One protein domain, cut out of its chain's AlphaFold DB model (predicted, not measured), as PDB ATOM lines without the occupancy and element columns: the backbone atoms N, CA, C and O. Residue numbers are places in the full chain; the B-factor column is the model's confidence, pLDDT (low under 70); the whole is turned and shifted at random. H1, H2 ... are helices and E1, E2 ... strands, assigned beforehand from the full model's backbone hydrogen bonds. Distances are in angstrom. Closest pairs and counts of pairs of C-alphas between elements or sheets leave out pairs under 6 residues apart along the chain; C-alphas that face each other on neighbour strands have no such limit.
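What this domain is: This is residues 86 to 181 of the 181 residues of an uncharacterized protein of uncultured Bacteroides sp (UniProt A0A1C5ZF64). A long antiparallel hairpin of two strands, E2 and E3, runs along one side of a rounded body, with the short strand pair E1 and E4 set in beside it, E1 next to E2. Three helices, H1, H2 and H3, meet about perpendicular to one another on the other side of the strands, and the short last helix H4 packs on H1. The printed part has 96 residues with four named helices and four named strands in the order H1, E1, H2, H3, E2, E3, E4, H4, of mixed class. The two sheets, E1 - E4 and E2 - E3, are both antiparallel. The whole is compact, with a radius of gyration of the C-alphas of 12.4 A, and spans 34 by 27 by 26 A.

Where its parts are: Look first at E2, residues 146 to 153, which covers 22.4 A from C-alpha 146 at (2.151, 56.674, 0.643). E3, residues 161 to 168, runs 20.5 A and bends by 52 degrees at residue 165. The short pair is E1, residues 105 to 108, and E4, residues 171 to 174. Find C-alpha 86 at (-19.723, 44.716, -10.130); from there H1, residues 86 to 101, runs 22.5 A. H2 is residues 110 to 119, 15.0 A long, and H3 is residues 126 to 136, 14.6 A long. H4, residues 175 to 179, ends at C-alpha 179 at (-24.571, 56.570, -1.250).

How they stand to each other: In the hairpin E2 and E3, look for N 150 and O 164 at 2.9 A and N 164 and O 150 at 2.8 A. The closest C-alphas of E1 and E2 are those of Phe 108 and Thr 150, 5.4 A apart. E1 and E4 are antiparallel at 161 degrees, with N 171 and O 108 at 2.8 A. The closest C-alphas of H2 and E2 are those of Leu 116 and Cys 153, 6.3 A apart. H1 is the hub. With residues 89 to 93 alone it touches H2, about perpendicular at 84 degrees, closest at the C-alphas of Met 90 and Leu 117, 7.3 A. With residues 86 to 87 alone it touches H3, about perpendicular at 86 degrees, closest at the C-alphas of Glu 87 and Val 132, 5.7 A. With residues 91 to 98 alone it touches H4, closest at the C-alphas of Ala 91 and Leu 178, 6.0 A. H2 and H3 touch, only just about perpendicular at 71 degrees, closest at the C-alphas of Leu 110 and Lys 126, 6.7 A. H3 and H4 are apart. In H1, H3 and H4 every O i to N i+4 pair is within hydrogen-bond range; in H2 it is 3 of 6.

The domain as a whole: The two C-alphas farthest apart are those of Glu 135 and Ser 156, at 35.0 A. The printed part has no cut and no long link, and it ends at residue 181, the chain's last. The mean pLDDT of the printed part is 93.7, and no printed residue is under 70.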
ATOM      1  N   LEU A  86     -20.949  44.603 -10.915       91.75
ATOM      2  CA  LEU A  86     -19.723  44.716 -10.130       91.75
ATOM      3  C   LEU A  86     -19.594  46.070  -9.413       91.75
ATOM      4  O   LEU A  86     -19.069  46.123  -8.309       91.75
ATOM      5  N   GLU A  87     -20.060  47.159 -10.022       92.44
ATOM      6  CA  GLU A  87     -20.061  48.480  -9.387       92.44
ATOM      7  C   GLU A  87     -20.922  48.482  -8.120       92.44
ATOM      8  O   GLU A  87     -20.491  49.009  -7.097       92.44
ATOM      9  N   ILE A  88     -22.095  47.845  -8.185       90.94
ATOM     10  CA  ILE A  88     -23.025  47.713  -7.056       90.94
ATOM     11  C   ILE A  88     -22.390  46.868  -5.947       90.94
ATOM     12  O   ILE A  88     -22.255  47.342  -4.824       90.94
ATOM     13  N   GLU A  89     -21.904  45.669  -6.281       93.94
ATOM     14  CA  GLU A  89     -21.282  44.740  -5.321       93.94
ATOM     15  C   GLU A  89     -20.054  45.378  -4.636       93.94
ATOM     16  O   GLU A  89     -19.830  45.223  -3.437       93.94
ATOM     17  N   MET A  90     -19.260  46.159  -5.382       95.88
ATOM     18  CA  MET A  90     -18.130  46.902  -4.819       95.88
ATOM     19  C   MET A  90     -18.572  48.047  -3.899       95.88
ATOM     20  O   MET A  90     -17.920  48.281  -2.882       95.88
ATOM     21  N   ALA A  91     -19.635  48.779  -4.245       95.31
ATOM     22  CA  ALA A  91     -20.158  49.850  -3.399       95.31
ATOM     23  C   ALA A  91     -20.710  49.289  -2.080       95.31
ATOM     24  O   ALA A  91     -20.367  49.803  -1.015       95.31
ATOM     25  N   GLU A  92     -21.488  48.208  -2.146       94.81
ATOM     26  CA  GLU A  92     -22.057  47.526  -0.979       94.81
ATOM     27  C   GLU A  92     -20.969  46.987  -0.049       94.81
ATOM     28  O   GLU A  92     -20.998  47.273   1.146       94.81
ATOM     29  N   LEU A  93     -19.949  46.312  -0.595       96.12
ATOM     30  CA  LEU A  93     -18.797  45.839   0.177       96.12
ATOM     31  C   LEU A  93     -18.097  46.981   0.931       96.12
ATOM     32  O   LEU A  93     -17.771  46.857   2.112       96.12
ATOM     33  N   LEU A  94     -17.836  48.105   0.259       97.00
ATOM     34  CA  LEU A  94     -17.152  49.237   0.889       97.00
ATOM     35  C   LEU A  94     -18.027  49.917   1.951       97.00
ATOM     36  O   LEU A  94     -17.502  50.318   2.990       97.00
ATOM     37  N   LEU A  95     -19.337  50.025   1.718       96.69
ATOM     38  CA  LEU A  95     -20.293  50.548   2.696       96.69
ATOM     39  C   LEU A  95     -20.418  49.630   3.921       96.69
ATOM     40  O   LEU A  95     -20.476  50.131   5.045       96.69
ATOM     41  N   ASP A  96     -20.389  48.312   3.726       95.50
ATOM     42  CA  ASP A  96     -20.400  47.331   4.812       95.50
ATOM     43  C   ASP A  96     -19.137  47.421   5.680       95.50
ATOM     44  O   ASP A  96     -19.228  47.492   6.907       95.50
ATOM     45  N   ILE A  97     -17.952  47.543   5.065       95.94
ATOM     46  CA  ILE A  97     -16.696  47.789   5.798       95.94
ATOM     47  C   ILE A  97     -16.794  49.087   6.611       95.94
ATOM     48  O   ILE A  97     -16.414  49.121   7.785       95.94
ATOM     49  N   MET A  98     -17.317  50.160   6.006       96.75
ATOM     50  CA  MET A  98     -17.489  51.450   6.682       96.75
ATOM     51  C   MET A  98     -18.412  51.344   7.898       96.75
ATOM     52  O   MET A  98     -18.073  51.861   8.966       96.75
ATOM     53  N   ALA A  99     -19.542  50.647   7.758       96.00
ATOM     54  CA  ALA A  99     -20.501  50.434   8.835       96.00
ATOM     55  C   ALA A  99     -19.934  49.537   9.946       96.00
ATOM     56  O   ALA A  99     -20.045  49.869  11.125       96.00
ATOM     57  N   SER A 100     -19.275  48.440   9.572       93.94
ATOM     58  CA  SER A 100     -18.736  47.434  10.492       93.94
ATOM     59  C   SER A 100     -17.553  47.940  11.320       93.94
ATOM     60  O   SER A 100     -17.375  47.526  12.467       93.94
ATOM     61  N   VAL A 101     -16.733  48.833  10.755       93.81
ATOM     62  CA  VAL A 101     -15.554  49.402  11.433       93.81
ATOM     63  C   VAL A 101     -15.846  50.771  12.063       93.81
ATOM     64  O   VAL A 101     -15.149  51.174  12.993       93.81
ATOM     65  N   GLY A 102     -16.879  51.484  11.604       94.50
ATOM     66  CA  GLY A 102     -17.227  52.821  12.097       94.50
ATOM     67  C   GLY A 102     -16.386  53.942  11.475       94.50
ATOM     68  O   GLY A 102     -15.971  54.868  12.169       94.50
ATOM     69  N   ILE A 103     -16.116  53.860  10.171       95.81
ATOM     70  CA  ILE A 103     -15.335  54.850   9.404       95.81
ATOM     71  C   ILE A 103     -16.174  55.446   8.265       95.81
ATOM     72  O   ILE A 103     -17.148  54.849   7.821       95.81
ATOM     73  N   SER A 104     -15.796  56.622   7.757       96.62
ATOM     74  CA  SER A 104     -16.524  57.326   6.682       96.62
ATOM     75  C   SER A 104     -15.894  57.189   5.290       96.62
ATOM     76  O   SER A 104     -16.469  57.649   4.300       96.62
ATOM     77  N   SER A 105     -14.714  56.573   5.194       97.25
ATOM     78  CA  SER A 105     -14.002  56.353   3.934       97.25
ATOM     79  C   SER A 105     -13.064  55.157   4.020       97.25
ATOM     80  O   SER A 105     -12.433  54.950   5.057       97.25
ATOM     81  N   VAL A 106     -12.900  54.434   2.913       97.75
ATOM     82  CA  VAL A 106     -11.988  53.287   2.795       97.75
ATOM     83  C   VAL A 106     -10.915  53.612   1.765       97.75
ATOM     84  O   VAL A 106     -11.225  54.037   0.649       97.75
ATOM     85  N   SER A 107      -9.655  53.386   2.136       98.00
ATOM     86  CA  SER A 107      -8.511  53.475   1.234       98.00
ATOM     87  C   SER A 107      -8.060  52.079   0.818       98.00
ATOM     88  O   SER A 107      -7.892  51.205   1.663       98.00
ATOM     89  N   PHE A 108      -7.847  51.862  -0.477       97.69
ATOM     90  CA  PHE A 108      -7.500  50.548  -1.023       97.69
ATOM     91  C   PHE A 108      -6.717  50.677  -2.332       97.69
ATOM     92  O   PHE A 108      -6.889  51.631  -3.090       97.69
ATOM     93  N   CYS A 109      -5.884  49.694  -2.652       96.44
ATOM     94  CA  CYS A 109      -5.440  49.456  -4.021       96.44
ATOM     95  C   CYS A 109      -6.270  48.337  -4.667       96.44
ATOM     96  O   CYS A 109      -6.985  47.591  -3.998       96.44
ATOM     97  N   LEU A 110      -6.152  48.175  -5.989       95.75
ATOM     98  CA  LEU A 110      -6.898  47.132  -6.710       95.75
ATOM     99  C   LEU A 110      -6.596  45.715  -6.189       95.75
ATOM    100  O   LEU A 110      -7.440  44.839  -6.302       95.75
ATOM    101  N   ASN A 111      -5.403  45.478  -5.634       95.19
ATOM    102  CA  ASN A 111      -5.041  44.169  -5.086       95.19
ATOM    103  C   ASN A 111      -5.630  43.919  -3.690       95.19
ATOM    104  O   ASN A 111      -5.705  42.763  -3.294       95.19
ATOM    105  N   ASP A 112      -6.041  44.961  -2.962       95.56
ATOM    106  CA  ASP A 112      -6.648  44.798  -1.635       95.56
ATOM    107  C   ASP A 112      -8.136  44.456  -1.749       95.56
ATOM    108  O   ASP A 112      -8.655  43.651  -0.981       95.56
ATOM    109  N   ILE A 113      -8.822  45.044  -2.736       95.12
ATOM    110  CA  ILE A 113     -10.271  44.874  -2.897       95.12
ATOM    111  C   ILE A 113     -10.648  43.521  -3.508       95.12
ATOM    112  O   ILE A 113     -11.715  42.996  -3.212       95.12
ATOM    113  N   ILE A 114      -9.775  42.924  -4.328       95.19
ATOM    114  CA  ILE A 114     -10.045  41.626  -4.966       95.19
ATOM    115  C   ILE A 114     -10.257  40.516  -3.917       95.19
ATOM    116  O   ILE A 114     -11.286  39.849  -3.990       95.19
ATOM    117  N   PRO A 115      -9.369  40.312  -2.921       94.88
ATOM    118  CA  PRO A 115      -9.611  39.345  -1.850       94.88
ATOM    119  C   PRO A 115     -10.906  39.597  -1.069       94.88
ATOM    120  O   PRO A 115     -11.609  38.642  -0.758       94.88
ATOM    121  N   LEU A 116     -11.245  40.862  -0.793       95.25
ATOM    122  CA  LEU A 116     -12.482  41.228  -0.093       95.25
ATOM    123  C   LEU A 116     -13.736  40.839  -0.901       95.25
ATOM    124  O   LEU A 116     -14.681  40.271  -0.351       95.25
ATOM    125  N   LEU A 117     -13.718  41.071  -2.217       94.56
ATOM    126  CA  LEU A 117     -14.784  40.635  -3.126       94.56
ATOM    127  C   LEU A 117     -14.896  39.107  -3.161       94.56
ATOM    128  O   LEU A 117     -15.997  38.569  -3.082       94.56
ATOM    129  N   VAL A 118     -13.767  38.393  -3.185       93.06
ATOM    130  CA  VAL A 118     -13.754  36.922  -3.150       93.06
ATOM    131  C   VAL A 118     -14.330  36.378  -1.837       93.06
ATOM    132  O   VAL A 118     -15.086  35.408  -1.883       93.06
ATOM    133  N   CYS A 119     -14.044  37.000  -0.685       90.12
ATOM    134  CA  CYS A 119     -14.693  36.643   0.588       90.12
ATOM    135  C   CYS A 119     -16.216  36.818   0.526       90.12
ATOM    136  O   CYS A 119     -16.950  36.022   1.102       90.12
ATOM    137  N   SER A 120     -16.677  37.818  -0.226       87.00
ATOM    138  CA  SER A 120     -18.096  38.097  -0.479       87.00
ATOM    139  C   SER A 120     -18.675  37.248  -1.620       87.00
ATOM    140  O   SER A 120     -19.744  37.545  -2.137       87.00
ATOM    141  N   GLN A 121     -17.971  36.185  -2.035       88.88
ATOM    142  CA  GLN A 121     -18.350  35.268  -3.117       88.88
ATOM    143  C   GLN A 121     -18.426  35.905  -4.519       88.88
ATOM    144  O   GLN A 121     -18.961  35.307  -5.456       88.88
ATOM    145  N   VAL A 122     -17.805  37.071  -4.710       91.19
ATOM    146  CA  VAL A 122     -17.742  37.796  -5.984       91.19
ATOM    147  C   VAL A 122     -16.395  37.528  -6.665       91.19
ATOM    148  O   VAL A 122     -15.352  38.062  -6.286       91.19
ATOM    149  N   LYS A 123     -16.399  36.668  -7.692       91.00
ATOM    150  CA  LYS A 123     -15.211  36.383  -8.519       91.00
ATOM    151  C   LYS A 123     -15.040  37.450  -9.592       91.00
ATOM    152  O   LYS A 123     -15.942  37.654 -10.400       91.00
ATOM    153  N   VAL A 124     -13.875  38.092  -9.622       93.44
ATOM    154  CA  VAL A 124     -13.609  39.241 -10.499       93.44
ATOM    155  C   VAL A 124     -12.180  39.266 -11.008       93.44
ATOM    156  O   VAL A 124     -11.243  38.841 -10.329       93.44
ATOM    157  N   GLU A 125     -12.005  39.850 -12.187       92.94
ATOM    158  CA  GLU A 125     -10.691  40.170 -12.720       92.94
ATOM    159  C   GLU A 125     -10.266  41.590 -12.343       92.94
ATOM    160  O   GLU A 125     -11.062  42.533 -12.303       92.94
ATOM    161  N   LYS A 126      -8.957  41.786 -12.164       93.81
ATOM    162  CA  LYS A 126      -8.378  43.098 -11.843       93.81
ATOM    163  C   LYS A 126      -8.729  44.183 -12.869       93.81
ATOM    164  O   LYS A 126      -8.829  45.352 -12.501       93.81
ATOM    165  N   ALA A 127      -8.910  43.817 -14.140       92.94
ATOM    166  CA  ALA A 127      -9.324  44.741 -15.194       92.94
ATOM    167  C   ALA A 127     -10.750  45.276 -14.970       92.94
ATOM    168  O   ALA A 127     -10.987  46.472 -15.133       92.94
ATOM    169  N   GLN A 128     -11.674  44.425 -14.520       91.69
ATOM    170  CA  GLN A 128     -13.058  44.816 -14.239       91.69
ATOM    171  C   GLN A 128     -13.132  45.750 -13.024       91.69
ATOM    172  O   GLN A 128     -13.780  46.792 -13.082       91.69
ATOM    173  N   VAL A 129     -12.388  45.430 -11.960       95.56
ATOM    174  CA  VAL A 129     -12.264  46.296 -10.775       95.56
ATOM    175  C   VAL A 129     -11.661  47.651 -11.155       95.56
ATOM    176  O   VAL A 129     -12.148  48.695 -10.725       95.56
ATOM    177  N   ARG A 130     -10.620  47.662 -12.000       95.31
ATOM    178  CA  ARG A 130     -10.014  48.905 -12.499       95.31
ATOM    179  C   ARG A 130     -11.038  49.780 -13.217       95.31
ATOM    180  O   ARG A 130     -11.069  50.978 -12.945       95.31
ATOM    181  N   LYS A 131     -11.863  49.188 -14.084       91.88
ATOM    182  CA  LYS A 131     -12.919  49.894 -14.816       91.88
ATOM    183  C   LYS A 131     -13.904  50.571 -13.861       91.88
ATOM    184  O   LYS A 131     -14.163  51.760 -14.006       91.88
ATOM    185  N   VAL A 132     -14.376  49.861 -12.835       93.69
ATOM    186  CA  VAL A 132     -15.270  50.449 -11.821       93.69
ATOM    187  C   VAL A 132     -14.608  51.635 -11.117       93.69
ATOM    188  O   VAL A 132     -15.167  52.726 -11.074       93.69
ATOM    189  N   VAL A 133     -13.385  51.461 -10.617       95.12
ATOM    190  CA  VAL A 133     -12.694  52.497  -9.832       95.12
ATOM    191  C   VAL A 133     -12.368  53.737 -10.670       95.12
ATOM    192  O   VAL A 133     -12.573  54.861 -10.214       95.12
ATOM    193  N   GLN A 134     -11.836  53.546 -11.879       93.62
ATOM    194  CA  GLN A 134     -11.280  54.633 -12.689       93.62
ATOM    195  C   GLN A 134     -12.294  55.247 -13.659       93.62
ATOM    196  O   GLN A 134     -12.242  56.450 -13.890       93.62
ATOM    197  N   GLU A 135     -13.209  54.457 -14.225       89.00
ATOM    198  CA  GLU A 135     -14.155  54.933 -15.244       89.00
ATOM    199  C   GLU A 135     -15.530  55.241 -14.641       89.00
ATOM    200  O   GLU A 135     -16.069  56.321 -14.886       89.00
ATOM    201  N   CYS A 136     -16.077  54.337 -13.814       87.94
ATOM    202  CA  CYS A 136     -17.396  54.530 -13.196       87.94
ATOM    203  C   CYS A 136     -17.327  55.545 -12.045       87.94
ATOM    204  O   CYS A 136     -17.995  56.576 -12.077       87.94
ATOM    205  N   TRP A 137     -16.463  55.299 -11.055       92.12
ATOM    206  CA  TRP A 137     -16.326  56.161  -9.873       92.12
ATOM    207  C   TRP A 137     -15.370  57.337 -10.069       92.12
ATOM    208  O   TRP A 137     -15.307  58.215  -9.208       92.12
ATOM    209  N   LYS A 138     -14.628  57.358 -11.186       91.94
ATOM    210  CA  LYS A 138     -13.684  58.427 -11.550       91.94
ATOM    211  C   LYS A 138     -12.673  58.748 -10.442       91.94
ATOM    212  O   LYS A 138     -12.262  59.896 -10.277       91.94
ATOM    213  N   LEU A 139     -12.267  57.736  -9.673       95.00
ATOM    214  CA  LEU A 139     -11.291  57.901  -8.603       95.00
ATOM    215  C   LEU A 139      -9.880  58.003  -9.182       95.00
ATOM    216  O   LEU A 139      -9.427  57.145  -9.944       95.00
ATOM    217  N   ALA A 140      -9.149  59.026  -8.749       94.56
ATOM    218  CA  ALA A 140      -7.724  59.145  -9.011       94.56
ATOM    219  C   ALA A 140      -6.921  58.439  -7.903       94.56
ATOM    220  O   ALA A 140      -7.273  58.548  -6.725       94.56
ATOM    221  N   PRO A 141      -5.835  57.721  -8.242       95.56
ATOM    222  CA  PRO A 141      -4.932  57.196  -7.230       95.56
ATOM    223  C   PRO A 141      -4.140  58.337  -6.579       95.56
ATOM    224  O   PRO A 141      -3.904  59.374  -7.202       95.56
ATOM    225  N   ALA A 142      -3.635  58.104  -5.368       94.81
ATOM    226  CA  ALA A 142      -2.690  59.004  -4.716       94.81
ATOM    227  C   ALA A 142      -1.514  59.366  -5.652       94.81
ATOM    228  O   ALA A 142      -1.037  58.540  -6.450       94.81
ATOM    229  N   SER A 143      -1.049  60.616  -5.563       91.00
ATOM    230  CA  SER A 143       0.012  61.159  -6.425       91.00
ATOM    231  C   SER A 143       1.333  60.404  -6.260       91.00
ATOM    232  O   SER A 143       1.996  60.121  -7.253       91.00
ATOM    233  N   ASN A 144       1.646  59.990  -5.031       92.81
ATOM    234  CA  ASN A 144       2.850  59.251  -4.665       92.81
ATOM    235  C   ASN A 144       2.513  57.946  -3.934       92.81
ATOM    236  O   ASN A 144       1.381  57.722  -3.504       92.81
ATOM    237  N   SER A 145       3.519  57.082  -3.781       94.56
ATOM    238  CA  SER A 145       3.427  55.928  -2.886       94.56
ATOM    239  C   SER A 145       3.453  56.407  -1.438       94.56
ATOM    240  O   SER A 145       4.460  56.938  -0.978       94.56
ATOM    241  N   LEU A 146       2.344  56.220  -0.731       95.38
ATOM    242  CA  LEU A 146       2.151  56.674   0.643       95.38
ATOM    243  C   LEU A 146       1.702  55.497   1.514       95.38
ATOM    244  O   LEU A 146       1.218  54.483   1.005       95.38
ATOM    245  N   SER A 147       1.875  55.611   2.831       96.44
ATOM    246  CA  SER A 147       1.292  54.656   3.772       96.44
ATOM    247  C   SER A 147      -0.217  54.866   3.864       96.44
ATOM    248  O   SER A 147      -0.662  55.995   4.059       96.44
ATOM    249  N   TYR A 148      -0.992  53.790   3.798       97.25
ATOM    250  CA  TYR A 148      -2.444  53.817   3.958       97.25
ATOM    251  C   TYR A 148      -2.921  52.627   4.784       97.25
ATOM    252  O   TYR A 148      -2.225  51.615   4.913       97.25
ATOM    253  N   THR A 149      -4.113  52.768   5.358       97.50
ATOM    254  CA  THR A 149      -4.804  51.675   6.044       97.50
ATOM    255  C   THR A 149      -5.887  51.147   5.121       97.50
ATOM    256  O   THR A 149      -6.753  51.905   4.690       97.50
ATOM    257  N   THR A 150      -5.810  49.857   4.821       97.44
ATOM    258  CA  THR A 150      -6.828  49.095   4.091       97.44
ATOM    259  C   THR A 150      -7.403  48.016   5.004       97.44
ATOM    260  O   THR A 150      -7.026  47.931   6.177       97.44
ATOM    261  N   TYR A 151      -8.300  47.187   4.482       96.56
ATOM    262  CA  TYR A 151      -8.968  46.131   5.232       96.56
ATOM    263  C   TYR A 151      -8.790  44.775   4.559       96.56
ATOM    264  O   TYR A 151      -8.652  44.675   3.343       96.56
ATOM    265  N   GLN A 152      -8.793  43.725   5.372       95.50
ATOM    266  CA  GLN A 152      -8.837  42.335   4.927       95.50
ATOM    267  C   GLN A 152      -9.896  41.579   5.731       95.50
ATOM    268  O   GLN A 152     -10.209  41.967   6.861       95.50
ATOM    269  N   CYS A 153     -10.412  40.490   5.166       93.19
ATOM    270  CA  CYS A 153     -11.348  39.613   5.861       93.19
ATOM    271  C   CYS A 153     -10.676  39.012   7.099       93.19
ATOM    272  O   CYS A 153      -9.565  38.484   7.020       93.19
ATOM    273  N   ASP A 154     -11.353  39.092   8.234       92.75
ATOM    274  CA  ASP A 154     -10.929  38.510   9.500       92.75
ATOM    275  C   ASP A 154     -12.150  37.940  10.224       92.75
ATOM    276  O   ASP A 154     -12.819  38.618  11.004       92.75
ATOM    277  N   TYR A 155     -12.422  36.663   9.957       85.94
ATOM    278  CA  TYR A 155     -13.545  35.928  10.539       85.94
ATOM    279  C   TYR A 155     -13.416  35.707  12.053       85.94
ATOM    280  O   TYR A 155     -14.374  35.274  12.687       85.94
ATOM    281  N   SER A 156     -12.252  35.995  12.649       88.19
ATOM    282  CA  SER A 156     -12.090  35.943  14.105       88.19
ATOM    283  C   SER A 156     -12.697  37.164  14.804       88.19
ATOM    284  O   SER A 156     -13.026  37.109  15.990       88.19
ATOM    285  N   ARG A 157     -12.883  38.273  14.076       86.50
ATOM    286  CA  ARG A 157     -13.481  39.502  14.599       86.50
ATOM    287  C   ARG A 157     -14.979  39.519  14.362       86.50
ATOM    288  O   ARG A 157     -15.457  39.203  13.281       86.50
ATOM    289  N   LYS A 158     -15.720  40.042  15.343       83.81
ATOM    290  CA  LYS A 158     -17.172  40.250  15.229       83.81
ATOM    291  C   LYS A 158     -17.560  41.132  14.033       83.81
ATOM    292  O   LYS A 158     -18.614  40.920  13.453       83.81
ATOM    293  N   CYS A 159     -16.723  42.107  13.675       83.81
ATOM    294  CA  CYS A 159     -16.951  42.980  12.524       83.81
ATOM    295  C   CYS A 159     -16.512  42.372  11.182       83.81
ATOM    296  O   CYS A 159     -16.649  43.043  10.171       83.81
ATOM    297  N   GLY A 160     -15.931  41.166  11.150       90.06
ATOM    298  CA  GLY A 160     -15.510  40.486   9.918       90.06
ATOM    299  C   GLY A 160     -14.293  41.084   9.196       90.06
ATOM    300  O   GLY A 160     -13.795  40.473   8.252       90.06
ATOM    301  N   TYR A 161     -13.778  42.238   9.641       95.06
ATOM    302  CA  TYR A 161     -12.683  42.958   8.986       95.06
ATOM    303  C   TYR A 161     -11.569  43.343   9.963       95.06
ATOM    304  O   TYR A 161     -11.811  43.762  11.099       95.06
ATOM    305  N   SER A 162     -10.320  43.276   9.498       94.56
ATOM    306  CA  SER A 162      -9.153  43.780  10.232       94.56
ATOM    307  C   SER A 162      -8.416  44.863   9.437       94.56
ATOM    308  O   SER A 162      -8.252  44.721   8.222       94.56
ATOM    309  N   PRO A 163      -7.975  45.956  10.092       96.06
ATOM    310  CA  PRO A 163      -7.186  46.986   9.435       96.06
ATOM    311  C   PRO A 163      -5.757  46.491   9.193       96.06
ATOM    312  O   PRO A 163      -5.131  45.898  10.074       96.06
ATOM    313  N   VAL A 164      -5.211  46.800   8.020       96.56
ATOM    314  CA  VAL A 164      -3.837  46.471   7.631       96.56
ATOM    315  C   VAL A 164      -3.164  47.710   7.065       96.56
ATOM    316  O   VAL A 164      -3.699  48.375   6.177       96.56
ATOM    317  N   LYS A 165      -1.957  48.012   7.548       97.31
ATOM    318  CA  LYS A 165      -1.130  49.078   6.976       97.31
ATOM    319  C   LYS A 165      -0.390  48.562   5.745       97.31
ATOM    320  O   LYS A 165       0.278  47.531   5.797       97.31
ATOM    321  N   ARG A 166      -0.490  49.297   4.641       96.88
ATOM    322  CA  ARG A 166       0.200  49.027   3.371       96.88
ATOM    323  C   ARG A 166       0.882  50.305   2.881       96.88
ATOM    324  O   ARG A 166       0.580  51.400   3.350       96.88
ATOM    325  N   ILE A 167       1.812  50.166   1.940       96.88
ATOM    326  CA  ILE A 167       2.473  51.290   1.262       96.88
ATOM    327  C   ILE A 167       2.242  51.138  -0.237       96.88
ATOM    328  O   ILE A 167       2.390  50.045  -0.781       96.88
ATOM    329  N   GLY A 168       1.867  52.223  -0.909       95.56
ATOM    330  CA  GLY A 168       1.670  52.232  -2.355       95.56
ATOM    331  C   GLY A 168       0.777  53.374  -2.815       95.56
ATOM    332  O   GLY A 168       0.428  54.263  -2.040       95.56
ATOM    333  N   ARG A 169       0.404  53.349  -4.095       95.75
ATOM    334  CA  ARG A 169      -0.603  54.257  -4.652       95.75
ATOM    335  C   ARG A 169      -1.980  53.630  -4.464       95.75
ATOM    336  O   ARG A 169      -2.244  52.552  -4.998       95.75
ATOM    337  N   TYR A 170      -2.830  54.296  -3.697       97.25
ATOM    338  CA  TYR A 170      -4.156  53.816  -3.317       97.25
ATOM    339  C   TYR A 170      -5.246  54.776  -3.799       97.25
ATOM    340  O   TYR A 170      -4.973  55.931  -4.124       97.25
ATOM    341  N   TYR A 171      -6.476  54.283  -3.844       98.00
ATOM    342  CA  TYR A 171      -7.702  55.041  -4.070       98.00
ATOM    343  C   TYR A 171      -8.416  55.231  -2.738       98.00
ATOM    344  O   TYR A 171      -8.202  54.451  -1.814       98.00
ATOM    345  N   THR A 172      -9.274  56.242  -2.640       97.62
ATOM    346  CA  THR A 172     -10.139  56.444  -1.473       97.62
ATOM    347  C   THR A 172     -11.569  56.637  -1.944       97.62
ATOM    348  O   THR A 172     -11.816  57.496  -2.786       97.62
ATOM    349  N   ALA A 173     -12.494  55.848  -1.400       97.62
ATOM    350  CA  ALA A 173     -13.930  56.005  -1.613       97.62
ATOM    351  C   ALA A 173     -14.581  56.477  -0.310       97.62
ATOM    352  O   ALA A 173     -14.291  55.933   0.760       97.62
ATOM    353  N   SER A 174     -15.441  57.494  -0.391       97.25
ATOM    354  CA  SER A 174     -16.178  58.022   0.763       97.25
ATOM    355  C   SER A 174     -17.606  57.491   0.799       97.25
ATOM    356  O   SER A 174     -18.206  57.248  -0.248       97.25
ATOM    357  N   LYS A 175     -18.171  57.370   2.004       95.75
ATOM    358  CA  LYS A 175     -19.567  56.971   2.209       95.75
ATOM    359  C   LYS A 175     -20.532  57.856   1.417       95.75
ATOM    360  O   LYS A 175     -21.341  57.343   0.658       95.75
ATOM    361  N   ALA A 176     -20.361  59.176   1.517       94.00
ATOM    362  CA  ALA A 176     -21.194  60.146   0.810       94.00
ATOM    363  C   ALA A 176     -21.157  59.947  -0.714       94.00
ATOM    364  O   ALA A 176     -22.191  60.023  -1.364       94.00
ATOM    365  N   GLN A 177     -19.987  59.647  -1.288       92.12
ATOM    366  CA  GLN A 177     -19.879  59.358  -2.717       92.12
ATOM    367  C   GLN A 177     -20.624  58.072  -3.092       92.12
ATOM    368  O   GLN A 177     -21.361  58.071  -4.075       92.12
ATOM    369  N   LEU A 178     -20.451  56.994  -2.321       91.81
ATOM    370  CA  LEU A 178     -21.059  55.693  -2.621       91.81
ATOM    371  C   LEU A 178     -22.585  55.690  -2.436       91.81
ATOM    372  O   LEU A 178     -23.279  55.050  -3.212       91.81
ATOM    373  N   GLU A 179     -23.119  56.438  -1.468       87.88
ATOM    374  CA  GLU A 179     -24.571  56.570  -1.250       87.88
ATOM    375  C   GLU A 179     -25.271  57.390  -2.345       87.88
ATOM    376  O   GLU A 179     -26.475  57.250  -2.556       87.88
ATOM    377  N   THR A 180     -24.525  58.246  -3.051       81.00
ATOM    378  CA  THR A 180     -25.049  59.026  -4.188       81.00
ATOM    379  C   THR A 180     -24.996  58.292  -5.520       81.00
ATOM    380  O   THR A 180     -25.478  58.841  -6.516       81.00
ATOM    381  N   LEU A 181     -24.421  57.081  -5.549       73.62
ATOM    382  CA  LEU A 181     -24.533  56.192  -6.697       73.62
ATOM    383  C   LEU A 181     -26.011  55.814  -6.826       73.62
ATOM    384  O   LEU A 181     -26.465  54.783  -6.309       73.62
TER     385      LEU A 181